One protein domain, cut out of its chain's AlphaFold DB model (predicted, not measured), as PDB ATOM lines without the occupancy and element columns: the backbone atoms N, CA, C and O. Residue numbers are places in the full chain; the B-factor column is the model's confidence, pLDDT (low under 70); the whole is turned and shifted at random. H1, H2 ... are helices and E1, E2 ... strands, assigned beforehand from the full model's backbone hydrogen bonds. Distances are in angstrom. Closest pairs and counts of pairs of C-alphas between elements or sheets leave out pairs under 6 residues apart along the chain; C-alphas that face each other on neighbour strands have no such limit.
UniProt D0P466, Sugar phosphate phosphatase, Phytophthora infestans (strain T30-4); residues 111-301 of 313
ATOM      1  N   LYS A 111      47.551  -5.217 -35.541       87.31
ATOM      2  CA  LYS A 111      47.082  -6.120 -34.493       87.31
ATOM      3  C   LYS A 111      45.724  -5.703 -33.914       87.31
ATOM      4  O   LYS A 111      44.772  -6.480 -33.867       87.31
ATOM      5  N   VAL A 112      45.598  -4.436 -33.520       85.75
ATOM      6  CA  VAL A 112      44.350  -3.885 -32.972       85.75
ATOM      7  C   VAL A 112      43.266  -3.750 -34.046       85.75
ATOM      8  O   VAL A 112      42.079  -3.852 -33.727       85.75
ATOM      9  N   ALA A 113      43.633  -3.517 -35.309       86.56
ATOM     10  CA  ALA A 113      42.673  -3.402 -36.405       86.56
ATOM     11  C   ALA A 113      41.850  -4.685 -36.592       86.56
ATOM     12  O   ALA A 113      40.637  -4.582 -36.788       86.56
ATOM     13  N   GLU A 114      42.455  -5.870 -36.453       87.06
ATOM     14  CA  GLU A 114      41.707  -7.130 -36.513       87.06
ATOM     15  C   GLU A 114      40.637  -7.187 -35.414       87.06
ATOM     16  O   GLU A 114      39.462  -7.405 -35.707       87.06
ATOM     17  N   LEU A 115      41.004  -6.894 -34.161       88.69
ATOM     18  CA  LEU A 115      40.078  -6.907 -33.018       88.69
ATOM     19  C   LEU A 115      38.979  -5.838 -33.088       88.69
ATOM     20  O   LEU A 115      37.954  -5.962 -32.408       88.69
ATOM     21  N   LYS A 116      39.162  -4.784 -33.886       89.31
ATOM     22  CA  LYS A 116      38.108  -3.801 -34.170       89.31
ATOM     23  C   LYS A 116      37.074  -4.327 -35.169       89.31
ATOM     24  O   LYS A 116      35.950  -3.836 -35.156       89.31
ATOM     25  N   GLY A 117      37.435  -5.292 -36.015       88.75
ATOM     26  CA  GLY A 117      36.524  -5.921 -36.968       88.75
ATOM     27  C   GLY A 117      35.565  -6.918 -36.314       88.75
ATOM     28  O   GLY A 117      35.820  -7.432 -35.227       88.75
ATOM     29  N   ASP A 118      34.463  -7.234 -36.998       91.25
ATOM     30  CA  ASP A 118      33.424  -8.142 -36.483       91.25
ATOM     31  C   ASP A 118      33.800  -9.628 -36.581       91.25
ATOM     32  O   ASP A 118      33.294 -10.457 -35.817       91.25
ATOM     33  N   THR A 119      34.684  -9.978 -37.519       90.81
ATOM     34  CA  THR A 119      35.086 -11.358 -37.824       90.81
ATOM     35  C   THR A 119      35.609 -12.130 -36.607       90.81
ATOM     36  O   THR A 119      34.999 -13.158 -36.296       90.81
ATOM     37  N   PRO A 120      36.651 -11.677 -35.870       92.06
ATOM     38  CA  PRO A 120      37.189 -12.439 -34.733       92.06
ATOM     39  C   PRO A 120      36.129 -12.740 -33.672       92.06
ATOM     40  O   PRO A 120      36.046 -13.845 -33.134       92.06
ATOM     41  N   TRP A 121      35.244 -11.778 -33.412       93.81
ATOM     42  CA  TRP A 121      34.185 -11.925 -32.419       93.81
ATOM     43  C   TRP A 121      33.062 -12.828 -32.893       93.81
ATOM     44  O   TRP A 121      32.530 -13.586 -32.090       93.81
ATOM     45  N   SER A 122      32.716 -12.779 -34.178       91.56
ATOM     46  CA  SER A 122      31.714 -13.666 -34.772       91.56
ATOM     47  C   SER A 122      32.181 -15.121 -34.743       91.56
ATOM     48  O   SER A 122      31.405 -16.005 -34.381       91.56
ATOM     49  N   VAL A 123      33.460 -15.366 -35.046       90.00
ATOM     50  CA  VAL A 123      34.083 -16.695 -34.958       90.00
ATOM     51  C   VAL A 123      34.086 -17.196 -33.512       90.00
ATOM     52  O   VAL A 123      33.587 -18.291 -33.243       90.00
ATOM     53  N   LEU A 124      34.555 -16.381 -32.559       92.25
ATOM     54  CA  LEU A 124      34.538 -16.740 -31.140       92.25
ATOM     55  C   LEU A 124      33.110 -17.012 -30.641       92.25
ATOM     56  O   LEU A 124      32.862 -18.011 -29.969       92.25
ATOM     57  N   GLN A 125      32.150 -16.153 -30.986       90.81
ATOM     58  CA  GLN A 125      30.750 -16.329 -30.603       90.81
ATOM     59  C   GLN A 125      30.155 -17.600 -31.201       90.81
ATOM     60  O   GLN A 125      29.442 -18.304 -30.495       90.81
ATOM     61  N   ALA A 126      30.445 -17.933 -32.460       86.94
ATOM     62  CA  ALA A 126      29.989 -19.182 -33.063       86.94
ATOM     63  C   ALA A 126      30.554 -20.404 -32.322       86.94
ATOM     64  O   ALA A 126      29.832 -21.374 -32.077       86.94
ATOM     65  N   ALA A 127      31.820 -20.332 -31.906       84.44
ATOM     66  CA  ALA A 127      32.477 -21.391 -31.158       84.44
ATOM     67  C   ALA A 127      31.915 -21.545 -29.730       84.44
ATOM     68  O   ALA A 127      31.702 -22.664 -29.261       84.44
ATOM     69  N   VAL A 128      31.613 -20.431 -29.054       82.38
ATOM     70  CA  VAL A 128      31.084 -20.422 -27.680       82.38
ATOM     71  C   VAL A 128      29.576 -20.707 -27.637       82.38
ATOM     72  O   VAL A 128      29.129 -21.505 -26.826       82.38
ATOM     73  N   LYS A 129      28.759 -20.100 -28.504       72.75
ATOM     74  CA  LYS A 129      27.284 -20.099 -28.398       72.75
ATOM     75  C   LYS A 129      26.648 -21.474 -28.588       72.75
ATOM     76  O   LYS A 129      25.621 -21.749 -27.978       72.75
ATOM     77  N   ILE A 130      27.231 -22.355 -29.398       55.66
ATOM     78  CA  ILE A 130      26.634 -23.682 -29.629       55.66
ATOM     79  C   ILE A 130      26.758 -24.583 -28.382       55.66
ATOM     80  O   ILE A 130      26.041 -25.573 -28.257       55.66
ATOM     81  N   SER A 131      27.580 -24.205 -27.399       52.72
ATOM     82  CA  SER A 131      27.730 -24.951 -26.147       52.72
ATOM     83  C   SER A 131      26.517 -24.873 -25.220       52.72
ATOM     84  O   SER A 131      26.387 -25.704 -24.331       52.72
ATOM     85  N   THR A 132      25.632 -23.886 -25.391       51.50
ATOM     86  CA  THR A 132      24.427 -23.750 -24.554       51.50
ATOM     87  C   THR A 132      23.250 -24.576 -25.073       51.50
ATOM     88  O   THR A 132      22.269 -24.756 -24.356       51.50
ATOM     89  N   GLN A 133      23.343 -25.097 -26.304       50.84
ATOM     90  CA  GLN A 133      22.276 -25.862 -26.960       50.84
ATOM     91  C   GLN A 133      22.527 -27.378 -26.986       50.84
ATOM     92  O   GLN A 133      21.591 -28.145 -27.205       50.84
ATOM     93  N   VAL A 134      23.764 -27.826 -26.749       51.69
ATOM     94  CA  VAL A 134      24.141 -29.248 -26.723       51.69
ATOM     95  C   VAL A 134      24.304 -29.663 -25.258       51.69
ATOM     96  O   VAL A 134      25.033 -29.009 -24.521       51.69
ATOM     97  N   GLY A 135      23.579 -30.696 -24.810       59.28
ATOM     98  CA  GLY A 135      23.421 -31.059 -23.386       59.28
ATOM     99  C   GLY A 135      24.721 -31.187 -22.568       59.28
ATOM    100  O   GLY A 135      25.805 -31.281 -23.112       59.28
ATOM    101  N   SER A 136      24.639 -31.242 -21.240       67.19
ATOM    102  CA  SER A 136      25.788 -31.159 -20.308       67.19
ATOM    103  C   SER A 136      26.611 -32.453 -20.122       67.19
ATOM    104  O   SER A 136      27.167 -32.706 -19.052       67.19
ATOM    105  N   GLY A 137      26.658 -33.319 -21.137       76.56
ATOM    106  CA  GLY A 137      27.341 -34.617 -21.064       76.56
ATOM    107  C   GLY A 137      28.815 -34.575 -21.504       76.56
ATOM    108  O   GLY A 137      29.200 -33.685 -22.259       76.56
ATOM    109  N   PRO A 138      29.633 -35.590 -21.150       76.81
ATOM    110  CA  PRO A 138      31.037 -35.686 -21.575       76.81
ATOM    111  C   PRO A 138      31.249 -35.570 -23.092       76.81
ATOM    112  O   PRO A 138      32.211 -34.953 -23.540       76.81
ATOM    113  N   GLN A 139      30.323 -36.118 -23.886       80.06
ATOM    114  CA  GLN A 139      30.379 -36.021 -25.346       80.06
ATOM    115  C   GLN A 139      30.221 -34.575 -25.839       80.06
ATOM    116  O   GLN A 139      30.910 -34.173 -26.767       80.06
ATOM    117  N   SER A 140      29.375 -33.776 -25.185       79.50
ATOM    118  CA  SER A 140      29.180 -32.366 -25.535       79.50
ATOM    119  C   SER A 140      30.428 -31.534 -25.258       79.50
ATOM    120  O   SER A 140      30.803 -30.698 -26.078       79.50
ATOM    121  N   HIS A 141      31.134 -31.815 -24.155       82.12
ATOM    122  CA  HIS A 141      32.411 -31.156 -23.864       82.12
ATOM    123  C   HIS A 141      33.446 -31.475 -24.950       82.12
ATOM    124  O   HIS A 141      34.059 -30.569 -25.511       82.12
ATOM    125  N   ARG A 142      33.562 -32.753 -25.339       82.88
ATOM    126  CA  ARG A 142      34.428 -33.167 -26.451       82.88
ATOM    127  C   ARG A 142      34.051 -32.485 -27.765       82.88
ATOM    128  O   ARG A 142      34.921 -31.961 -28.453       82.88
ATOM    129  N   ASP A 143      32.767 -32.439 -28.103       82.00
ATOM    130  CA  ASP A 143      32.293 -31.794 -29.329       82.00
ATOM    131  C   ASP A 143      32.558 -30.281 -29.322       82.00
ATOM    132  O   ASP A 143      32.870 -29.705 -30.367       82.00
ATOM    133  N   GLN A 144      32.475 -29.629 -28.159       81.56
ATOM    134  CA  GLN A 144      32.839 -28.224 -28.001       81.56
ATOM    135  C   GLN A 144      34.344 -28.014 -28.214       81.56
ATOM    136  O   GLN A 144      34.734 -27.161 -29.012       81.56
ATOM    137  N   PHE A 145      35.188 -28.815 -27.565       84.06
ATOM    138  CA  PHE A 145      36.637 -28.726 -27.724       84.06
ATOM    139  C   PHE A 145      37.079 -28.984 -29.171       84.06
ATOM    140  O   PHE A 145      37.892 -28.234 -29.711       84.06
ATOM    141  N   LYS A 146      36.475 -29.972 -29.850       83.25
ATOM    142  CA  LYS A 146      36.690 -30.220 -31.286       83.25
ATOM    143  C   LYS A 146      36.406 -28.988 -32.134       83.25
ATOM    144  O   LYS A 146      37.165 -28.708 -33.053       83.25
ATOM    145  N   ARG A 147      35.331 -28.250 -31.849       81.38
ATOM    146  CA  ARG A 147      34.994 -27.031 -32.603       81.38
ATOM    147  C   ARG A 147      36.023 -25.938 -32.386       81.38
ATOM    148  O   ARG A 147      36.407 -25.301 -33.359       81.38
ATOM    149  N   PHE A 148      36.482 -25.743 -31.149       83.81
ATOM    150  CA  PHE A 148      37.554 -24.790 -30.885       83.81
ATOM    151  C   PHE A 148      38.828 -25.165 -31.641       83.81
ATOM    152  O   PHE A 148      39.384 -24.308 -32.316       83.81
ATOM    153  N   MET A 149      39.230 -26.441 -31.622       81.12
ATOM    154  CA  MET A 149      40.376 -26.910 -32.407       81.12
ATOM    155  C   MET A 149      40.174 -26.691 -33.903       81.12
ATOM    156  O   MET A 149      41.060 -26.153 -34.550       81.12
ATOM    157  N   ILE A 150      39.009 -27.044 -34.456       77.06
ATOM    158  CA  ILE A 150      38.711 -26.826 -35.876       77.06
ATOM    159  C   ILE A 150      38.827 -25.337 -36.208       77.06
ATOM    160  O   ILE A 150      39.591 -24.980 -37.092       77.06
ATOM    161  N   PHE A 151      38.145 -24.446 -35.491       78.31
ATOM    162  CA  PHE A 151      38.237 -23.017 -35.796       78.31
ATOM    163  C   PHE A 151      39.648 -22.459 -35.599       78.31
ATOM    164  O   PHE A 151      40.078 -21.622 -36.385       78.31
ATOM    165  N   SER A 152      40.371 -22.949 -34.591       74.88
ATOM    166  CA  SER A 152      41.730 -22.500 -34.297       74.88
ATOM    167  C   SER A 152      42.751 -23.017 -35.322       74.88
ATOM    168  O   SER A 152      43.768 -22.376 -35.561       74.88
ATOM    169  N   LEU A 153      42.468 -24.149 -35.977       68.38
ATOM    170  CA  LEU A 153      43.248 -24.657 -37.106       68.38
ATOM    171  C   LEU A 153      42.897 -23.941 -38.413       68.38
ATOM    172  O   LEU A 153      43.789 -23.672 -39.197       68.38
ATOM    173  N   TRP A 154      41.631 -23.578 -38.644       61.88
ATOM    174  CA  TRP A 154      41.204 -22.897 -39.878       61.88
ATOM    175  C   TRP A 154      41.713 -21.448 -40.017       61.88
ATOM    176  O   TRP A 154      41.683 -20.920 -41.131       61.88
ATOM    177  N   GLY A 155      42.189 -20.815 -38.933       50.28
ATOM    178  CA  GLY A 155      42.941 -19.549 -39.004       50.28
ATOM    179  C   GLY A 155      44.219 -19.687 -39.839       50.28
ATOM    180  O   GLY A 155      44.525 -18.840 -40.681       50.28
ATOM    181  N   ASN A 156      44.851 -20.857 -39.749       43.94
ATOM    182  CA  ASN A 156      45.962 -21.268 -40.580       43.94
ATOM    183  C   ASN A 156      45.435 -22.079 -41.776       43.94
ATOM    184  O   ASN A 156      44.987 -23.212 -41.647       43.94
ATOM    185  N   LYS A 157      45.486 -21.533 -42.997       38.94
ATOM    186  CA  LYS A 157      45.213 -22.315 -44.222       38.94
ATOM    187  C   LYS A 157      46.287 -23.405 -44.415       38.94
ATOM    188  O   LYS A 157      47.219 -23.186 -45.192       38.94
ATOM    189  N   ALA A 158      46.190 -24.521 -43.696       38.06
ATOM    190  CA  ALA A 158      46.745 -25.846 -43.983       38.06
ATOM    191  C   ALA A 158      46.478 -26.800 -42.799       38.06
ATOM    192  O   ALA A 158      46.569 -26.407 -41.646       38.06
ATOM    193  N   ASP A 159      46.222 -28.058 -43.145       41.50
ATOM    194  CA  ASP A 159      46.286 -29.263 -42.312       41.50
ATOM    195  C   ASP A 159      45.141 -29.521 -41.319       41.50
ATOM    196  O   ASP A 159      45.160 -29.214 -40.129       41.50
ATOM    197  N   GLY A 160      44.126 -30.212 -41.847       42.25
ATOM    198  CA  GLY A 160      43.139 -30.923 -41.049       42.25
ATOM    199  C   GLY A 160      43.782 -32.098 -40.316       42.25
ATOM    200  O   GLY A 160      44.254 -33.051 -40.935       42.25
ATOM    201  N   THR A 161      43.759 -32.070 -38.988       46.34
ATOM    202  CA  THR A 161      44.180 -33.211 -38.178       46.34
ATOM    203  C   THR A 161      43.008 -34.154 -37.929       46.34
ATOM    204  O   THR A 161      42.040 -33.821 -37.243       46.34
ATOM    205  N   ASN A 162      43.144 -35.384 -38.426       44.66
ATOM    206  CA  ASN A 162      42.293 -36.543 -38.132       44.66
ATOM    207  C   ASN A 162      42.416 -37.049 -36.672       44.66
ATOM    208  O   ASN A 162      41.995 -38.169 -36.395       44.66
ATOM    209  N   ASP A 163      42.973 -36.258 -35.741       58.94
ATOM    210  CA  ASP A 163      43.433 -36.762 -34.436       58.94
ATOM    211  C   ASP A 163      42.904 -36.043 -33.186       58.94
ATOM    212  O   ASP A 163      43.369 -36.235 -32.060       58.94
ATOM    213  N   ASN A 164      41.856 -35.242 -33.367       68.38
ATOM    214  CA  ASN A 164      41.216 -34.465 -32.303       68.38
ATOM    215  C   ASN A 164      40.763 -35.327 -31.109       68.38
ATOM    216  O   ASN A 164      40.797 -34.881 -29.961       68.38
ATOM    217  N   ASP A 165      40.344 -36.568 -31.368       73.50
ATOM    218  CA  ASP A 165      39.903 -37.505 -30.332       73.50
ATOM    219  C   ASP A 165      41.044 -38.048 -29.467       73.50
ATOM    220  O   ASP A 165      40.825 -38.310 -28.277       73.50
ATOM    221  N   GLN A 166      42.259 -38.170 -30.012       80.88
ATOM    222  CA  GLN A 166      43.412 -38.655 -29.254       80.88
ATOM    223  C   GLN A 166      43.865 -37.636 -28.211       80.88
ATOM    224  O   GLN A 166      44.084 -38.019 -27.064       80.88
ATOM    225  N   VAL A 167      43.914 -36.344 -28.556       82.81
ATOM    226  CA  VAL A 167      44.322 -35.276 -27.620       82.81
ATOM    227  C   VAL A 167      43.400 -35.221 -26.401       82.81
ATOM    228  O   VAL A 167      43.867 -35.243 -25.260       82.81
ATOM    229  N   MET A 168      42.083 -35.207 -26.624       84.31
ATOM    230  CA  MET A 168      41.113 -35.171 -25.523       84.31
ATOM    231  C   MET A 168      41.175 -36.449 -24.689       84.31
ATOM    232  O   MET A 168      41.206 -36.391 -23.462       84.31
ATOM    233  N   THR A 169      41.237 -37.610 -25.347       87.06
ATOM    234  CA  THR A 169      41.323 -38.902 -24.655       87.06
ATOM    235  C   THR A 169      42.592 -38.989 -23.807       87.06
ATOM    236  O   THR A 169      42.527 -39.449 -22.667       87.06
ATOM    237  N   PHE A 170      43.722 -38.497 -24.314       89.88
ATOM    238  CA  PHE A 170      44.985 -38.439 -23.587       89.88
ATOM    239  C   PHE A 170      44.884 -37.565 -22.331       89.88
ATOM    240  O   PHE A 170      45.232 -38.027 -21.240       89.88
ATOM    241  N   LEU A 171      44.369 -36.334 -22.453       89.62
ATOM    242  CA  LEU A 171      44.220 -35.423 -21.313       89.62
ATOM    243  C   LEU A 171      43.239 -35.969 -20.271       89.62
ATOM    244  O   LEU A 171      43.557 -35.981 -19.083       89.62
ATOM    245  N   GLU A 172      42.092 -36.503 -20.692       90.00
ATOM    246  CA  GLU A 172      41.122 -37.117 -19.779       90.00
ATOM    247  C   GLU A 172      41.714 -38.322 -19.030       90.00
ATOM    248  O   GLU A 172      41.528 -38.454 -17.819       90.00
ATOM    249  N   GLN A 173      42.439 -39.205 -19.726       91.50
ATOM    250  CA  GLN A 173      43.091 -40.363 -19.106       91.50
ATOM    251  C   GLN A 173      44.164 -39.930 -18.106       91.50
ATOM    252  O   GLN A 173      44.193 -40.425 -16.978       91.50
ATOM    253  N   LYS A 174      45.022 -38.974 -18.480       92.50
ATOM    254  CA  LYS A 174      46.031 -38.417 -17.572       92.50
ATOM    255  C   LYS A 174      45.379 -37.755 -16.359       92.50
ATOM    256  O   LYS A 174      45.856 -37.959 -15.245       92.50
ATOM    257  N   ALA A 175      44.283 -37.020 -16.552       93.00
ATOM    258  CA  ALA A 175      43.593 -36.319 -15.474       93.00
ATOM    259  C   ALA A 175      42.961 -37.301 -14.480       93.00
ATOM    260  O   ALA A 175      43.033 -37.074 -13.274       93.00
ATOM    261  N   ARG A 176      42.405 -38.421 -14.968       92.38
ATOM    262  CA  ARG A 176      41.884 -39.509 -14.122       92.38
ATOM    263  C   ARG A 176      42.979 -40.212 -13.324       92.38
ATOM    264  O   ARG A 176      42.756 -40.530 -12.163       92.38
ATOM    265  N   ASN A 177      44.140 -40.445 -13.934       93.31
ATOM    266  CA  ASN A 177      45.216 -41.217 -13.310       93.31
ATOM    267  C   ASN A 177      46.045 -40.393 -12.315       93.31
ATOM    268  O   ASN A 177      46.408 -40.897 -11.256       93.31
ATOM    269  N   ASN A 178      46.341 -39.136 -12.652       92.62
ATOM    270  CA  ASN A 178      47.307 -38.312 -11.917       92.62
ATOM    271  C   ASN A 178      46.657 -37.126 -11.184       92.62
ATOM    272  O   ASN A 178      47.288 -36.505 -10.334       92.62
ATOM    273  N   GLY A 179      45.393 -36.822 -11.496       94.06
ATOM    274  CA  GLY A 179      44.692 -35.628 -11.040       94.06
ATOM    275  C   GLY A 179      44.914 -34.442 -11.979       94.06
ATOM    276  O   GLY A 179      46.041 -34.048 -12.260       94.06
ATOM    277  N   ALA A 180      43.828 -33.813 -12.427       93.50
ATOM    278  CA  ALA A 180      43.872 -32.694 -13.372       93.50
ATOM    279  C   ALA A 180      44.821 -31.564 -12.946       93.50
ATOM    280  O   ALA A 180      45.560 -31.034 -13.770       93.50
ATOM    281  N   LYS A 181      44.846 -31.240 -11.645       94.06
ATOM    282  CA  LYS A 181      45.651 -30.146 -11.078       94.06
ATOM    283  C   LYS A 181      47.160 -30.306 -11.283       94.06
ATOM    284  O   LYS A 181      47.867 -29.309 -11.209       94.06
ATOM    285  N   THR A 182      47.654 -31.523 -11.518       94.88
ATOM    286  CA  THR A 182      49.083 -31.774 -11.759       94.88
ATOM    287  C   THR A 182      49.460 -31.666 -13.233       94.88
ATOM    288  O   THR A 182      50.640 -31.760 -13.556       94.88
ATOM    289  N   LEU A 183      48.482 -31.549 -14.134       97.38
ATOM    290  CA  LEU A 183      48.721 -31.511 -15.571       97.38
ATOM    291  C   LEU A 183      48.822 -30.071 -16.060       97.38
ATOM    292  O   LEU A 183      48.035 -29.212 -15.649       97.38
ATOM    293  N   SER A 184      49.743 -29.844 -16.991       97.19
ATOM    294  CA  SER A 184      49.940 -28.552 -17.646       97.19
ATOM    295  C   SER A 184      49.899 -28.710 -19.159       97.19
ATOM    296  O   SER A 184      50.535 -29.615 -19.701       97.19
ATOM    297  N   VAL A 185      49.190 -27.825 -19.848       97.31
ATOM    298  CA  VAL A 185      49.218 -27.727 -21.314       97.31
ATOM    299  C   VAL A 185      49.998 -26.477 -21.696       97.31
ATOM    300  O   VAL A 185      49.741 -25.406 -21.160       97.31
ATOM    301  N   GLU A 186      50.966 -26.593 -22.598       97.12
ATOM    302  CA  GLU A 186      51.742 -25.447 -23.073       97.12
ATOM    303  C   GLU A 186      51.453 -25.172 -24.544       97.12
ATOM    304  O   GLU A 186      51.573 -26.063 -25.376       97.12
ATOM    305  N   TYR A 187      51.099 -23.937 -24.872       95.81
ATOM    306  CA  TYR A 187      51.004 -23.450 -26.241       95.81
ATOM    307  C   TYR A 187      52.339 -22.823 -26.630       95.81
ATOM    308  O   TYR A 187      52.915 -22.076 -25.839       95.81
ATOM    309  N   ILE A 188      52.827 -23.110 -27.834       94.81
ATOM    310  CA  ILE A 188      53.783 -22.244 -28.531       94.81
ATOM    311  C   ILE A 188      52.937 -21.404 -29.475       94.81
ATOM    312  O   ILE A 188      52.417 -21.930 -30.457       94.81
ATOM    313  N   SER A 189      52.702 -20.151 -29.089       94.31
ATOM    314  CA  SER A 189      51.707 -19.278 -29.706       94.31
ATOM    315  C   SER A 189      52.175 -18.718 -31.047       94.31
ATOM    316  O   SER A 189      53.346 -18.358 -31.214       94.31
ATOM    317  N   ASP A 190      51.220 -18.628 -31.971       92.88
ATOM    318  CA  ASP A 190      51.394 -18.091 -33.318       92.88
ATOM    319  C   ASP A 190      50.754 -16.705 -33.393       92.88
ATOM    320  O   ASP A 190      51.314 -15.778 -32.810       92.88
ATOM    321  N   ASN A 191      49.556 -16.571 -33.973       93.12
ATOM    322  CA  ASN A 191      48.932 -15.275 -34.219       93.12
ATOM    323  C   ASN A 191      47.976 -14.809 -33.117       93.12
ATOM    324  O   ASN A 191      47.302 -15.588 -32.436       93.12
ATOM    325  N   ILE A 192      47.884 -13.489 -32.978       92.62
ATOM    326  CA  ILE A 192      46.839 -12.813 -32.221       92.62
ATOM    327  C   ILE A 192      45.476 -12.898 -32.943       92.62
ATOM    328  O   ILE A 192      45.287 -13.645 -33.901       92.62
ATOM    329  N   GLY A 193      44.498 -12.124 -32.477       92.38
ATOM    330  CA  GLY A 193      43.213 -11.973 -33.135       92.38
ATOM    331  C   GLY A 193      42.341 -13.203 -32.951       92.38
ATOM    332  O   GLY A 193      42.174 -13.712 -31.839       92.38
ATOM    333  N   SER A 194      41.757 -13.677 -34.048       91.38
ATOM    334  CA  SER A 194      40.843 -14.824 -34.038       91.38
ATOM    335  C   SER A 194      41.491 -16.084 -33.446       91.38
ATOM    336  O   SER A 194      40.840 -16.803 -32.687       91.38
ATOM    337  N   GLU A 195      42.769 -16.331 -33.747       92.06
ATOM    338  CA  GLU A 195      43.498 -17.513 -33.269       92.06
ATOM    339  C   GLU A 195      43.704 -17.479 -31.756       92.06
ATOM    340  O   GLU A 195      43.266 -18.395 -31.054       92.06
ATOM    341  N   LEU A 196      44.264 -16.388 -31.229       95.19
ATOM    342  CA  LEU A 196      44.463 -16.230 -29.789       95.19
ATOM    343  C   LEU A 196      43.138 -16.244 -29.008       95.19
ATOM    344  O   LEU A 196      43.075 -16.828 -27.924       95.19
ATOM    345  N   LEU A 197      42.054 -15.665 -29.543       95.75
ATOM    346  CA  LEU A 197      40.726 -15.763 -28.920       95.75
ATOM    347  C   LEU A 197      40.262 -17.220 -28.779       95.75
ATOM    348  O   LEU A 197      39.698 -17.596 -27.748       95.75
ATOM    349  N   LEU A 198      40.490 -18.043 -29.803       94.12
ATOM    350  CA  LEU A 198      40.102 -19.451 -29.801       94.12
ATOM    351  C   LEU A 198      41.015 -20.295 -28.913       94.12
ATOM    352  O   LEU A 198      40.515 -21.153 -28.189       94.12
ATOM    353  N   ASP A 199      42.319 -20.026 -28.899       95.50
ATOM    354  CA  ASP A 199      43.259 -20.707 -28.006       95.50
ATOM    355  C   ASP A 199      42.964 -20.392 -26.531       95.50
ATOM    356  O   ASP A 199      42.976 -21.288 -25.684       95.50
ATOM    357  N   LEU A 200      42.585 -19.150 -26.216       97.31
ATOM    358  CA  LEU A 200      42.086 -18.780 -24.891       97.31
ATOM    359  C   LEU A 200      40.770 -19.499 -24.556       97.31
ATOM    360  O   LEU A 200      40.617 -20.011 -23.447       97.31
ATOM    361  N   ALA A 201      39.834 -19.608 -25.501       95.50
ATOM    362  CA  ALA A 201      38.603 -20.377 -25.294       95.50
ATOM    363  C   ALA A 201      38.880 -21.874 -25.049       95.50
ATOM    364  O   ALA A 201      38.230 -22.493 -24.203       95.50
ATOM    365  N   MET A 202      39.875 -22.455 -25.729       93.75
ATOM    366  CA  MET A 202      40.340 -23.821 -25.465       93.75
ATOM    367  C   MET A 202      40.941 -23.958 -24.068       93.75
ATOM    368  O   MET A 202      40.630 -24.923 -23.367       93.75
ATOM    369  N   ALA A 203      41.772 -23.002 -23.645       96.31
ATOM    370  CA  ALA A 203      42.357 -22.986 -22.309       96.31
ATOM    371  C   ALA A 203      41.272 -22.946 -21.222       96.31
ATOM    372  O   ALA A 203      41.285 -23.771 -20.307       96.31
ATOM    373  N   ASP A 204      40.282 -22.057 -21.366       96.44
ATOM    374  CA  ASP A 204      39.111 -22.005 -20.485       96.44
ATOM    375  C   ASP A 204      38.360 -23.338 -20.459       96.44
ATOM    376  O   ASP A 204      38.012 -23.824 -19.382       96.44
ATOM    377  N   HIS A 205      38.145 -23.958 -21.621       92.75
ATOM    378  CA  HIS A 205      37.455 -25.239 -21.711       92.75
ATOM    379  C   HIS A 205      38.203 -26.347 -20.956       92.75
ATOM    380  O   HIS A 205      37.590 -27.071 -20.172       92.75
ATOM    381  N   MET A 206      39.519 -26.469 -21.143       94.00
ATOM    382  CA  MET A 206      40.321 -27.495 -20.467       94.00
ATOM    383  C   MET A 206      40.370 -27.289 -18.948       94.00
ATOM    384  O   MET A 206      40.305 -28.264 -18.198       94.00
ATOM    385  N   LEU A 207      40.462 -26.039 -18.489       95.56
ATOM    386  CA  LEU A 207      40.474 -25.705 -17.063       95.56
ATOM    387  C   LEU A 207      39.098 -25.938 -16.422       95.56
ATOM    388  O   LEU A 207      39.003 -26.590 -15.383       95.56
ATOM    389  N   THR A 208      38.022 -25.488 -17.073       93.75
ATOM    390  CA  THR A 208      36.640 -25.618 -16.573       93.75
ATOM    391  C   THR A 208      36.225 -27.081 -16.409       93.75
ATOM    392  O   THR A 208      35.559 -27.437 -15.438       93.75
ATOM    393  N   HIS A 209      36.648 -27.954 -17.329       90.75
ATOM    394  CA  HIS A 209      36.292 -29.376 -17.311       90.75
ATOM    395  C   HIS A 209      37.311 -30.258 -16.579       90.75
ATOM    396  O   HIS A 209      37.200 -31.484 -16.631       90.75
ATOM    397  N   ASN A 210      38.273 -29.665 -15.860       92.75
ATOM    398  CA  ASN A 210      39.324 -30.380 -15.131       92.75
ATOM    399  C   ASN A 210      40.106 -31.362 -16.025       92.75
ATOM    400  O   ASN A 210      40.361 -32.503 -15.642       92.75
ATOM    401  N   TRP A 211      40.475 -30.938 -17.232       93.44
ATOM    402  CA  TRP A 211      41.385 -31.697 -18.098       93.44
ATOM    403  C   TRP A 211      42.848 -31.342 -17.826       93.44
ATOM    404  O   TRP A 211      43.735 -32.163 -18.042       93.44
ATOM    405  N   CYS A 212      43.101 -30.144 -17.299       96.81
ATOM    406  CA  CYS A 212      44.398 -29.727 -16.778       96.81
ATOM    407  C   CYS A 212      44.232 -28.733 -15.620       96.81
ATOM    408  O   CYS A 212      43.133 -28.241 -15.362       96.81
ATOM    409  N   GLY A 213      45.322 -28.469 -14.900       97.50
ATOM    410  CA  GLY A 213      45.377 -27.508 -13.800       97.50
ATOM    411  C   GLY A 213      46.008 -26.182 -14.194       97.50
ATOM    412  O   GLY A 213      45.790 -25.179 -13.514       97.50
ATOM    413  N   LYS A 214      46.791 -26.192 -15.276       98.31
ATOM    414  CA  LYS A 214      47.561 -25.053 -15.751       98.31
ATOM    415  C   LYS A 214      47.646 -25.047 -17.277       98.31
ATOM    416  O   LYS A 214      47.804 -26.094 -17.901       98.31
ATOM    417  N   VAL A 215      47.582 -23.857 -17.857       98.50
ATOM    418  CA  VAL A 215      47.871 -23.588 -19.261       98.50
ATOM    419  C   VAL A 215      48.950 -22.511 -19.339       98.50
ATOM    420  O   VAL A 215      48.821 -21.460 -18.714       98.50
ATOM    421  N   THR A 216      50.015 -22.762 -20.094       98.50
ATOM    422  CA  THR A 216      51.071 -21.773 -20.346       98.50
ATOM    423  C   THR A 216      51.038 -21.350 -21.813       98.50
ATOM    424  O   THR A 216      51.098 -22.208 -22.687       98.50
ATOM    425  N   PHE A 217      51.006 -20.052 -22.094       98.38
ATOM    426  CA  PHE A 217      51.235 -19.491 -23.425       98.38
ATOM    427  C   PHE A 217      52.702 -19.071 -23.548       98.38
ATOM    428  O   PHE A 217      53.120 -18.098 -22.921       98.38
ATOM    429  N   ASN A 218      53.496 -19.817 -24.317       97.62
ATOM    430  CA  ASN A 218      54.846 -19.418 -24.706       97.62
ATOM    431  C   ASN A 218      54.725 -18.473 -25.907       97.62
ATOM    432  O   ASN A 218      54.239 -18.872 -26.965       97.62
ATOM    433  N   VAL A 219      55.122 -17.218 -25.713       97.19
ATOM    434  CA  VAL A 219      54.861 -16.105 -26.638       97.19
ATOM    435  C   VAL A 219      56.166 -15.454 -27.076       97.19
ATOM    436  O   VAL A 219      57.199 -15.614 -26.420       97.19
ATOM    437  N   LYS A 220      56.126 -14.694 -28.169       96.31
ATOM    438  CA  LYS A 220      57.295 -13.958 -28.651       96.31
ATOM    439  C   LYS A 220      57.680 -12.875 -27.637       96.31
ATOM    440  O   LYS A 220      56.814 -12.232 -27.035       96.31
ATOM    441  N   ALA A 221      58.980 -12.705 -27.405       95.75
ATOM    442  CA  ALA A 221      59.505 -11.652 -26.536       95.75
ATOM    443  C   ALA A 221      59.548 -10.289 -27.241       95.75
ATOM    444  O   ALA A 221      59.449  -9.256 -26.582       95.75
ATOM    445  N   GLU A 222      59.664 -10.299 -28.567       95.44
ATOM    446  CA  GLU A 222      59.761  -9.113 -29.422       95.44
ATOM    447  C   GLU A 222      58.739  -9.213 -30.574       95.44
ATOM    448  O   GLU A 222      58.391 -10.334 -30.964       95.44
ATOM    449  N   PRO A 223      58.250  -8.088 -31.137       95.62
ATOM    450  CA  PRO A 223      57.318  -8.134 -32.259       95.62
ATOM    451  C   PRO A 223      57.969  -8.763 -33.495       95.62
ATOM    452  O   PRO A 223      59.054  -8.364 -33.915       95.62
ATOM    453  N   ILE A 224      57.295  -9.742 -34.089       93.31
ATOM    454  CA  ILE A 224      57.766 -10.485 -35.260       93.31
ATOM    455  C   ILE A 224      56.554 -10.950 -36.074       93.31
ATOM    456  O   ILE A 224      55.452 -11.018 -35.536       93.31
ATOM    457  N   TYR A 225      56.723 -11.181 -37.378       91.88
ATOM    458  CA  TYR A 225      55.668 -11.690 -38.269       91.88
ATOM    459  C   TYR A 225      54.327 -10.933 -38.227       91.88
ATOM    460  O   TYR A 225      53.289 -11.470 -38.592       91.88
ATOM    461  N   VAL A 226      54.358  -9.640 -37.874       91.31
ATOM    462  CA  VAL A 226      53.209  -8.718 -37.770       91.31
ATOM    463  C   VAL A 226      52.203  -9.093 -36.677       91.31
ATOM    464  O   VAL A 226      51.919  -8.273 -35.806       91.31
ATOM    465  N   SER A 227      51.641 -10.295 -36.728       92.25
ATOM    466  CA  SER A 227      50.548 -10.756 -35.875       92.25
ATOM    467  C   SER A 227      50.983 -11.715 -34.778       92.25
ATOM    468  O   SER A 227      50.113 -12.136 -34.020       92.25
ATOM    469  N   ASP A 228      52.273 -12.032 -34.629       95.00
ATOM    470  CA  ASP A 228      52.676 -12.977 -33.592       95.00
ATOM    471  C   ASP A 228      52.355 -12.467 -32.182       95.00
ATOM    472  O   ASP A 228      52.582 -11.298 -31.835       95.00
ATOM    473  N   VAL A 229      51.852 -13.386 -31.356       95.81
ATOM    474  CA  VAL A 229      51.446 -13.117 -29.977       95.81
ATOM    475  C   VAL A 229      52.651 -12.734 -29.129       95.81
ATOM    476  O   VAL A 229      53.615 -13.494 -29.004       95.81
ATOM    477  N   MET A 230      52.530 -11.597 -28.453       96.25
ATOM    478  CA  MET A 230      53.369 -11.180 -27.335       96.25
ATOM    479  C   MET A 230      52.596 -11.228 -26.014       96.25
ATOM    480  O   MET A 230      51.376 -11.392 -25.973       96.25
ATOM    481  N   ALA A 231      53.301 -11.038 -24.897       95.75
ATOM    482  CA  ALA A 231      52.684 -11.107 -23.575       95.75
ATOM    483  C   ALA A 231      51.522 -10.111 -23.392       95.75
ATOM    484  O   ALA A 231      50.456 -10.495 -22.913       95.75
ATOM    485  N   ALA A 232      51.706  -8.865 -23.842       93.06
ATOM    486  CA  ALA A 232      50.680  -7.824 -23.761       93.06
ATOM    487  C   ALA A 232      49.429  -8.150 -24.596       93.06
ATOM    488  O   ALA A 232      48.322  -7.770 -24.213       93.06
ATOM    489  N   ASP A 233      49.589  -8.890 -25.697       95.69
ATOM    490  CA  ASP A 233      48.472  -9.271 -26.554       95.69
ATOM    491  C   ASP A 233      47.521 -10.219 -25.809       95.69
ATOM    492  O   ASP A 233      46.307 -10.027 -25.860       95.69
ATOM    493  N   VAL A 234      48.038 -11.188 -25.043       96.75
ATOM    494  CA  VAL A 234      47.210 -12.103 -24.231       96.75
ATOM    495  C   VAL A 234      46.328 -11.328 -23.250       96.75
ATOM    496  O   VAL A 234      45.112 -11.539 -23.206       96.75
ATOM    497  N   ASP A 235      46.918 -10.386 -22.515       94.50
ATOM    498  CA  ASP A 235      46.190  -9.555 -21.557       94.50
ATOM    499  C   ASP A 235      45.146  -8.678 -22.259       94.50
ATOM    500  O   ASP A 235      43.991  -8.599 -21.825       94.50
ATOM    501  N   GLN A 236      45.514  -8.071 -23.391       94.25
ATOM    502  CA  GLN A 236      44.606  -7.250 -24.186       94.25
ATOM    503  C   GLN A 236      43.403  -8.054 -24.691       94.25
ATOM    504  O   GLN A 236      42.276  -7.567 -24.612       94.25
ATOM    505  N   HIS A 237      43.593  -9.292 -25.152       96.56
ATOM    506  CA  HIS A 237      42.494 -10.134 -25.633       96.56
ATOM    507  C   HIS A 237      41.527 -10.505 -24.501       96.56
ATOM    508  O   HIS A 237      40.305 -10.441 -24.676       96.56
ATOM    509  N   ILE A 238      42.055 -10.830 -23.316       97.12
ATOM    510  CA  ILE A 238      41.250 -11.108 -22.117       97.12
ATOM    511  C   ILE A 238      40.444  -9.874 -21.689       97.12
ATOM    512  O   ILE A 238      39.280 -10.003 -21.290       97.12
ATOM    513  N   LEU A 239      41.023  -8.676 -21.783       95.69
ATOM    514  CA  LEU A 239      40.331  -7.421 -21.483       95.69
ATOM    515  C   LEU A 239      39.271  -7.075 -22.539       95.69
ATOM    516  O   LEU A 239      38.143  -6.724 -22.187       95.69
ATOM    517  N   GLU A 240      39.581  -7.227 -23.826       95.25
ATOM    518  CA  GLU A 240      38.660  -6.934 -24.931       95.25
ATOM    519  C   GLU A 240      37.417  -7.842 -24.925       95.25
ATOM    520  O   GLU A 240      36.315  -7.387 -25.256       95.25
ATOM    521  N   MET A 241      37.554  -9.093 -24.468       96.62
ATOM    522  CA  MET A 241      36.420  -9.997 -24.235       96.62
ATOM    523  C   MET A 241      35.438  -9.473 -23.177       96.62
ATOM    524  O   MET A 241      34.258  -9.818 -23.213       96.62
ATOM    525  N   GLN A 242      35.889  -8.631 -22.244       95.69
ATOM    526  CA  GLN A 242      35.081  -8.147 -21.119       95.69
ATOM    527  C   GLN A 242      34.323  -6.846 -21.408       95.69
ATOM    528  O   GLN A 242      33.569  -6.387 -20.550       95.69
ATOM    529  N   ARG A 243      34.478  -6.256 -22.600       95.12
ATOM    530  CA  ARG A 243      33.797  -5.004 -22.966       95.12
ATOM    531  C   ARG A 243      32.285  -5.177 -23.022       95.12
ATOM    532  O   ARG A 243      31.782  -6.202 -23.472       95.12
ATOM    533  N   ASP A 244      31.554  -4.130 -22.652       94.12
ATOM    534  CA  ASP A 244      30.084  -4.145 -22.623       94.12
ATOM    535  C   ASP A 244      29.428  -4.316 -23.994       94.12
ATOM    536  O   ASP A 244      28.280  -4.744 -24.078       94.12
ATOM    537  N   THR A 245      30.169  -4.047 -25.069       92.88
ATOM    538  CA  THR A 245      29.747  -4.306 -26.450       92.88
ATOM    539  C   THR A 245      29.753  -5.794 -26.815       92.88
ATOM    540  O   THR A 245      29.253  -6.161 -27.877       92.88
ATOM    541  N   ARG A 246      30.324  -6.671 -25.977       94.00
ATOM    542  CA  ARG A 246      30.391  -8.120 -26.214       94.00
ATOM    543  C   ARG A 246      29.165  -8.838 -25.651       94.00
ATOM    544  O   ARG A 246      28.534  -8.387 -24.694       94.00
ATOM    545  N   THR A 247      28.850 -10.007 -26.215       93.44
ATOM    546  CA  THR A 247      27.753 -10.844 -25.707       93.44
ATOM    547  C   THR A 247      28.035 -11.324 -24.282       93.44
ATOM    548  O   THR A 247      29.173 -11.333 -23.806       93.44
ATOM    549  N   THR A 248      26.990 -11.736 -23.568       93.75
ATOM    550  CA  THR A 248      27.109 -12.215 -22.183       93.75
ATOM    551  C   THR A 248      28.037 -13.425 -22.064       93.75
ATOM    552  O   THR A 248      28.797 -13.515 -21.100       93.75
ATOM    553  N   GLU A 249      28.034 -14.318 -23.049       92.19
ATOM    554  CA  GLU A 249      28.876 -15.512 -23.078       92.19
ATOM    555  C   GLU A 249      30.357 -15.145 -23.224       92.19
ATOM    556  O   GLU A 249      31.181 -15.624 -22.445       92.19
ATOM    557  N   VAL A 250      30.689 -14.239 -24.153       95.19
ATOM    558  CA  VAL A 250      32.067 -13.765 -24.371       95.19
ATOM    559  C   VAL A 250      32.583 -13.004 -23.150       95.19
ATOM    560  O   VAL A 250      33.689 -13.270 -22.684       95.19
ATOM    561  N   ARG A 251      31.761 -12.131 -22.549       96.06
ATOM    562  CA  ARG A 251      32.135 -11.438 -21.302       96.06
ATOM    563  C   ARG A 251      32.376 -12.410 -20.155       96.06
ATOM    564  O   ARG A 251      33.286 -12.207 -19.357       96.06
ATOM    565  N   SER A 252      31.566 -13.462 -20.059       95.25
ATOM    566  CA  SER A 252      31.722 -14.489 -19.024       95.25
ATOM    567  C   SER A 252      32.999 -15.303 -19.227       95.25
ATOM    568  O   SER A 252      33.694 -15.573 -18.251       95.25
ATOM    569  N   LEU A 253      33.336 -15.640 -20.477       96.25
ATOM    570  CA  LEU A 253      34.615 -16.257 -20.837       96.25
ATOM    571  C   LEU A 253      35.797 -15.361 -20.433       96.25
ATOM    572  O   LEU A 253      36.663 -15.806 -19.683       96.25
ATOM    573  N   GLY A 254      35.791 -14.085 -20.831       97.50
ATOM    574  CA  GLY A 254      36.849 -13.133 -20.474       97.50
ATOM    575  C   GLY A 254      37.054 -12.994 -18.960       97.50
ATOM    576  O   GLY A 254      38.189 -12.970 -18.487       97.50
ATOM    577  N   LYS A 255      35.968 -12.982 -18.174       97.88
ATOM    578  CA  LYS A 255      36.040 -12.936 -16.702       97.88
ATOM    579  C   LYS A 255      36.694 -14.182 -16.097       97.88
ATOM    580  O   LYS A 255      37.523 -14.033 -15.200       97.88
ATOM    581  N   ARG A 256      36.357 -15.384 -16.583       98.00
ATOM    582  CA  ARG A 256      36.989 -16.636 -16.121       98.00
ATOM    583  C   ARG A 256      38.473 -16.670 -16.466       98.00
ATOM    584  O   ARG A 256      39.285 -16.963 -15.600       98.00
ATOM    585  N   LEU A 257      38.838 -16.284 -17.688       98.38
ATOM    586  CA  LEU A 257      40.239 -16.191 -18.114       98.38
ATOM    587  C   LEU A 257      41.049 -15.230 -17.234       98.38
ATOM    588  O   LEU A 257      42.149 -15.569 -16.798       98.38
ATOM    589  N   ALA A 258      40.485 -14.064 -16.905       97.81
ATOM    590  CA  ALA A 258      41.114 -13.116 -15.986       97.81
ATOM    591  C   ALA A 258      41.271 -13.687 -14.563       97.81
ATOM    592  O   ALA A 258      42.229 -13.370 -13.859       97.81
ATOM    593  N   GLU A 259      40.341 -14.525 -14.105       98.19
ATOM    594  CA  GLU A 259      40.463 -15.240 -12.832       98.19
ATOM    595  C   GLU A 259      41.540 -16.330 -12.881       98.19
ATOM    596  O   GLU A 259      42.380 -16.382 -11.985       98.19
ATOM    597  N   TYR A 260      41.595 -17.128 -13.948       98.31
ATOM    598  CA  TYR A 260      42.646 -18.127 -14.142       98.31
ATOM    599  C   TYR A 260      44.040 -17.503 -14.194       98.31
ATOM    600  O   TYR A 260      44.961 -18.044 -13.584       98.31
ATOM    601  N   SER A 261      44.194 -16.359 -14.866       96.94
ATOM    602  CA  SER A 261      45.453 -15.605 -14.883       96.94
ATOM    603  C   SER A 261      45.850 -15.153 -13.470       96.94
ATOM    604  O   SER A 261      46.942 -15.468 -12.999       96.94
ATOM    605  N   ARG A 262      44.921 -14.542 -12.712       97.31
ATOM    606  CA  ARG A 262      45.164 -14.137 -11.310       97.31
ATOM    607  C   ARG A 262      45.520 -15.306 -10.387       97.31
ATOM    608  O   ARG A 262      46.314 -15.128  -9.470       97.31
ATOM    609  N   ASN A 263      44.953 -16.485 -10.634       97.00
ATOM    610  CA  ASN A 263      45.202 -17.692  -9.846       97.00
ATOM    611  C   ASN A 263      46.446 -18.479 -10.309       97.00
ATOM    612  O   ASN A 263      46.729 -19.543  -9.756       97.00
ATOM    613  N   GLY A 264      47.176 -18.006 -11.326       96.81
ATOM    614  CA  GLY A 264      48.346 -18.695 -11.886       96.81
ATOM    615  C   GLY A 264      48.016 -19.973 -12.669       96.81
ATOM    616  O   GLY A 264      48.906 -20.783 -12.934       96.81
ATOM    617  N   GLN A 265      46.746 -20.166 -13.032       98.19
ATOM    618  CA  GLN A 265      46.280 -21.272 -13.872       98.19
ATOM    619  C   GLN A 265      46.481 -20.975 -15.358       98.19
ATOM    620  O   GLN A 265      46.676 -21.905 -16.129       98.19
ATOM    621  N   ILE A 266      46.463 -19.704 -15.760       98.44
ATOM    622  CA  ILE A 266      46.973 -19.257 -17.058       98.44
ATOM    623  C   ILE A 266      48.258 -18.477 -16.806       98.44
ATOM    624  O   ILE A 266      48.276 -17.566 -15.982       98.44
ATOM    625  N   VAL A 267      49.333 -18.848 -17.497       97.88
ATOM    626  CA  VAL A 267      50.634 -18.180 -17.404       97.88
ATOM    627  C   VAL A 267      51.107 -17.798 -18.796       97.88
ATOM    628  O   VAL A 267      51.139 -18.639 -19.687       97.88
ATOM    629  N   THR A 268      51.532 -16.554 -18.973       98.06
ATOM    630  CA  THR A 268      52.146 -16.088 -20.219       98.06
ATOM    631  C   THR A 268      53.656 -16.005 -20.032       98.06
ATOM    632  O   THR A 268      54.128 -15.434 -19.049       98.06
ATOM    633  N   ARG A 269      54.425 -16.606 -20.944       97.00
ATOM    634  CA  ARG A 269      55.883 -16.728 -20.840       97.00
ATOM    635  C   ARG A 269      56.554 -16.242 -22.132       97.00
ATOM    636  O   ARG A 269      56.621 -17.012 -23.090       97.00
ATOM    637  N   PRO A 270      57.038 -14.988 -22.174       96.44
ATOM    638  CA  PRO A 270      57.871 -14.522 -23.272       96.44
ATOM    639  C   PRO A 270      59.269 -15.144 -23.191       96.44
ATOM    640  O   PRO A 270      59.822 -15.287 -22.099       96.44
ATOM    641  N   ASP A 271      59.845 -15.493 -24.338       94.00
ATOM    642  CA  ASP A 271      61.236 -15.946 -24.446       94.00
ATOM    643  C   ASP A 271      61.830 -15.486 -25.783       94.00
ATOM    644  O   ASP A 271      61.190 -15.612 -26.828       94.00
ATOM    645  N   THR A 272      63.052 -14.950 -25.757       92.31
ATOM    646  CA  THR A 272      63.760 -14.513 -26.969       92.31
ATOM    647  C   THR A 272      64.089 -15.668 -27.906       92.31
ATOM    648  O   THR A 272      64.305 -15.425 -29.087       92.31
ATOM    649  N   TYR A 273      64.110 -16.916 -27.422       91.81
ATOM    650  CA  TYR A 273      64.285 -18.097 -28.267       91.81
ATOM    651  C   TYR A 273      63.268 -18.127 -29.415       91.81
ATOM    652  O   TYR A 273      63.633 -18.391 -30.557       91.81
ATOM    653  N   TRP A 274      62.013 -17.748 -29.149       91.31
ATOM    654  CA  TRP A 274      60.962 -17.722 -30.170       91.31
ATOM    655  C   TRP A 274      61.141 -16.610 -31.217       91.31
ATOM    656  O   TRP A 274      60.402 -16.578 -32.196       91.31
ATOM    657  N   ASN A 275      62.097 -15.699 -31.013       91.25
ATOM    658  CA  ASN A 275      62.462 -14.626 -31.938       91.25
ATOM    659  C   ASN A 275      63.766 -14.915 -32.707       91.25
ATOM    660  O   ASN A 275      64.118 -14.145 -33.600       91.25
ATOM    661  N   GLN A 276      64.485 -15.997 -32.383       86.88
ATOM    662  CA  GLN A 276      65.777 -16.335 -32.990       86.88
ATOM    663  C   GLN A 276      65.626 -17.209 -34.239       86.88
ATOM    664  O   GLN A 276      64.693 -18.007 -34.343       86.88
ATOM    665  N   TYR A 277      66.578 -17.088 -35.169       86.69
ATOM    666  CA  TYR A 277      66.710 -17.996 -36.308       86.69
ATOM    667  C   TYR A 277      67.395 -19.284 -35.838       86.69
ATOM    668  O   TYR A 277      68.613 -19.437 -35.921       86.69
ATOM    669  N   THR A 278      66.607 -20.183 -35.251       83.44
ATOM    670  CA  THR A 278      67.078 -21.480 -34.749       83.44
ATOM    671  C   THR A 278      66.052 -22.557 -35.034       83.44
ATOM    672  O   THR A 278      64.846 -22.299 -35.077       83.44
ATOM    673  N   TYR A 279      66.521 -23.788 -35.196       84.56
ATOM    674  CA  TYR A 279      65.638 -24.936 -35.305       84.56
ATOM    675  C   TYR A 279      65.243 -25.483 -33.929       84.56
ATOM    676  O   TYR A 279      65.978 -25.357 -32.949       84.56
ATOM    677  N   TYR A 280      64.101 -26.176 -33.841       85.06
ATOM    678  CA  TYR A 280      63.657 -26.775 -32.573       85.06
ATOM    679  C   TYR A 280      64.603 -27.853 -32.027       85.06
ATOM    680  O   TYR A 280      64.658 -28.051 -30.817       85.06
ATOM    681  N   TRP A 281      65.390 -28.524 -32.874       85.25
ATOM    682  CA  TRP A 281      66.434 -29.445 -32.400       85.25
ATOM    683  C   TRP A 281      67.677 -28.726 -31.855       85.25
ATOM    684  O   TRP A 281      68.479 -29.345 -31.161       85.25
ATOM    685  N   GLU A 282      67.822 -27.428 -32.128       86.94
ATOM    686  CA  GLU A 282      68.854 -26.548 -31.563       86.94
ATOM    687  C   GLU A 282      68.353 -25.809 -30.314       86.94
ATOM    688  O   GLU A 282      69.054 -24.957 -29.770       86.94
ATOM    689  N   MET A 283      67.139 -26.129 -29.841       89.88
ATOM    690  CA  MET A 283      66.572 -25.540 -28.632       89.88
ATOM    691  C   MET A 283      67.547 -25.689 -27.450       89.88
ATOM    692  O   MET A 283      68.036 -26.797 -27.221       89.88
ATOM    693  N   PRO A 284      67.808 -24.631 -26.661       92.38
ATOM    694  CA  PRO A 284      68.698 -24.718 -25.508       92.38
ATOM    695  C   PRO A 284      68.278 -25.818 -24.528       92.38
ATOM    696  O   PRO A 284      67.084 -26.015 -24.274       92.38
ATOM    697  N   ALA A 285      69.255 -26.520 -23.949       94.25
ATOM    698  CA  ALA A 285      69.005 -27.654 -23.058       94.25
ATOM    699  C   ALA A 285      68.146 -27.260 -21.845       94.25
ATOM    700  O   ALA A 285      67.318 -28.046 -21.379       94.25
ATOM    701  N   GLU A 286      68.298 -26.028 -21.360       93.62
ATOM    702  CA  GLU A 286      67.503 -25.451 -20.279       93.62
ATOM    703  C   GLU A 286      66.023 -25.346 -20.666       93.62
ATOM    704  O   GLU A 286      65.149 -25.737 -19.887       93.62
ATOM    705  N   LEU A 287      65.734 -24.874 -21.883       92.44
ATOM    706  CA  LEU A 287      64.373 -24.723 -22.389       92.44
ATOM    707  C   LEU A 287      63.736 -26.089 -22.674       92.44
ATOM    708  O   LEU A 287      62.605 -26.325 -22.248       92.44
ATOM    709  N   GLN A 288      64.482 -27.019 -23.283       92.12
ATOM    710  CA  GLN A 288      64.027 -28.401 -23.487       92.12
ATOM    711  C   GLN A 288      63.684 -29.078 -22.155       92.12
ATOM    712  O   GLN A 288      62.598 -29.639 -21.996       92.12
ATOM    713  N   THR A 289      64.583 -28.983 -21.170       94.69
ATOM    714  CA  THR A 289      64.395 -29.577 -19.839       94.69
ATOM    715  C   THR A 289      63.186 -28.975 -19.134       94.69
ATOM    716  O   THR A 289      62.410 -29.705 -18.513       94.69
ATOM    717  N   ARG A 290      62.988 -27.655 -19.241       94.88
ATOM    718  CA  ARG A 290      61.809 -26.978 -18.691       94.88
ATOM    719  C   ARG A 290      60.530 -27.518 -19.318       94.88
ATOM    720  O   ARG A 290      59.653 -27.956 -18.581       94.88
ATOM    721  N   VAL A 291      60.422 -27.494 -20.648       92.94
ATOM    722  CA  VAL A 291      59.210 -27.930 -21.358       92.94
ATOM    723  C   VAL A 291      58.917 -29.399 -21.057       92.94
ATOM    724  O   VAL A 291      57.794 -29.723 -20.689       92.94
ATOM    725  N   ALA A 292      59.924 -30.274 -21.103       92.19
ATOM    726  CA  ALA A 292      59.764 -31.697 -20.802       92.19
ATOM    727  C   ALA A 292      59.328 -31.971 -19.352       92.19
ATOM    728  O   ALA A 292      58.649 -32.962 -19.082       92.19
ATOM    729  N   ARG A 293      59.727 -31.113 -18.405       94.56
ATOM    730  CA  ARG A 293      59.370 -31.245 -16.988       94.56
ATOM    731  C   ARG A 293      58.002 -30.651 -16.662       94.56
ATOM    732  O   ARG A 293      57.300 -31.191 -15.811       94.56
ATOM    733  N   GLU A 294      57.667 -29.512 -17.260       94.81
ATOM    734  CA  GLU A 294      56.458 -28.752 -16.935       94.81
ATOM    735  C   GLU A 294      55.251 -29.202 -17.764       94.81
ATOM    736  O   GLU A 294      54.155 -29.318 -17.216       94.81
ATOM    737  N   ALA A 295      55.428 -29.471 -19.059       96.06
ATOM    738  CA  ALA A 295      54.329 -29.736 -19.977       96.06
ATOM    739  C   ALA A 295      53.902 -31.211 -19.959       96.06
ATOM    740  O   ALA A 295      54.691 -32.129 -20.155       96.06
ATOM    741  N   THR A 296      52.601 -31.445 -19.790       96.56
ATOM    742  CA  THR A 296      51.957 -32.737 -20.086       96.56
ATOM    743  C   THR A 296      51.659 -32.874 -21.579       96.56
ATOM    744  O   THR A 296      51.726 -33.974 -22.123       96.56
ATOM    745  N   LEU A 297      51.313 -31.760 -22.225       94.44
ATOM    746  CA  LEU A 297      51.046 -31.648 -23.654       94.44
ATOM    747  C   LEU A 297      51.593 -30.306 -24.141       94.44
ATOM    748  O   LEU A 297      51.361 -29.286 -23.494       94.44
ATOM    749  N   VAL A 298      52.270 -30.316 -25.287       93.12
ATOM    750  CA  VAL A 298      52.679 -29.101 -25.998       93.12
ATOM    751  C   VAL A 298      51.847 -28.983 -27.271       93.12
ATOM    752  O   VAL A 298      51.792 -29.920 -28.064       93.12
ATOM    753  N   VAL A 299      51.193 -27.840 -27.450       90.88
ATOM    754  CA  VAL A 299      50.425 -27.478 -28.639       90.88
ATOM    755  C   VAL A 299      51.249 -26.476 -29.437       90.88
ATOM    756  O   VAL A 299      51.423 -25.330 -29.026       90.88
ATOM    757  N   LEU A 300      51.768 -26.920 -30.576       89.75
ATOM    758  CA  LEU A 300      52.467 -26.063 -31.528       89.75
ATOM    759  C   LEU A 300      51.432 -25.401 -32.437       89.75
ATOM    760  O   LEU A 300      50.655 -26.098 -33.089       89.75
ATOM    761  N   LYS A 301      51.393 -24.069 -32.440       87.44
ATOM    762  CA  LYS A 301      50.529 -23.281 -33.323       87.44
ATOM    763  C   LYS A 301      51.307 -22.830 -34.558       87.44
ATOM    764  O   LYS A 301      52.534 -22.751 -34.522       87.44
TER     765      LYS A 301
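Overview. This is residues 111 to 301 of the 313 residues of the protein "Sugar phosphate phosphatase" of Phytophthora infestans (strain T30-4) (UniProt D0P466). A twisted slab of four parallel strands, ordered E3 E2 E1 E4, has H5 and H6 packed on one face and H9 over the other. H5 lies between the sheet and the helical hairpin of H2 and H3, while H7 packs on H5 and H6. The printed part has 191 residues, of mixed class, with nine named helices and four named strands in the order H1 H2 H3 H4 E1 H5 E2 H6 H7 E3 H8 H9 E4. It is compact, with a radius of gyration of the C-alphas of 16.1 A and spans of 47 by 44 by 34 A.

Arrangement. E3, residues 266 to 271, E2, 214 to 220, E1, 184 to 188, and E4, 297 to 300, are parallel neighbours in that order. Across the pairs, N 217 and O 267, N 187 and O 216, and N 299 and O 186 are each 2.8 A apart, within hydrogen-bond range. H5, residues 194 to 208, is over E2 at a height over the sheet of 9.8 A and runs along the strands, at 2 degrees to E2 on the local plane. H6, residues 231 to 240, is on the same face at 10.8 A, slantwise to the strands. H9, residues 285 to 294, is on the opposite face at 9.4 A. H4, 164 to 178, H7, 248 to 262, and H8, 272 to 275, only graze the sheet. H5 is the hub; with H2, 118 to 132, and H3, 138 to 154, it forms an up-and-down bundle, each helix running against the one before. H2 and H3 touch as a hairpin at a shallow tilt of 13 degrees, closest at the C-alphas of Ala 127 and Phe 148, 6.1 A. H3 touches H5 with residues 145 to 152, the C-alphas of Ser 152 and Glu 195 being closest at 5.4 A. H1, residues 111 to 116, is near H6. E1, H5, E2 and E2, H6 H7, E3 are strand-helix-strand units, parallel neighbour strands joined through helices; E3, H8 H9, E4 is a split one, with E2 E1 between its strands; the three crossovers are right-handed. Every O i to N i+4 pair is within range in H3, H5, H7 and H9, but 1 of 2 in H1, 8 of 11 in H2, 10 of 11 in H4 and 5 of 6 in H6; H8 is too short for one.

Along the chain. H1 begins at C-alpha 111, (47.082, -6.120, -34.493). H3 spans 24.5 A and E2 19.6 A. E4 ends at C-alpha 300, (52.467, -26.063, -31.528).

Size, cuts and confidence. The C-alphas farthest apart, of Gly 135 and Tyr 277, are 47.0 A apart. The printed part has no cut, and no link is long. Mean pLDDT of the printed part is 87.9; residues 130 to 136 and 153 to 164 are under 70.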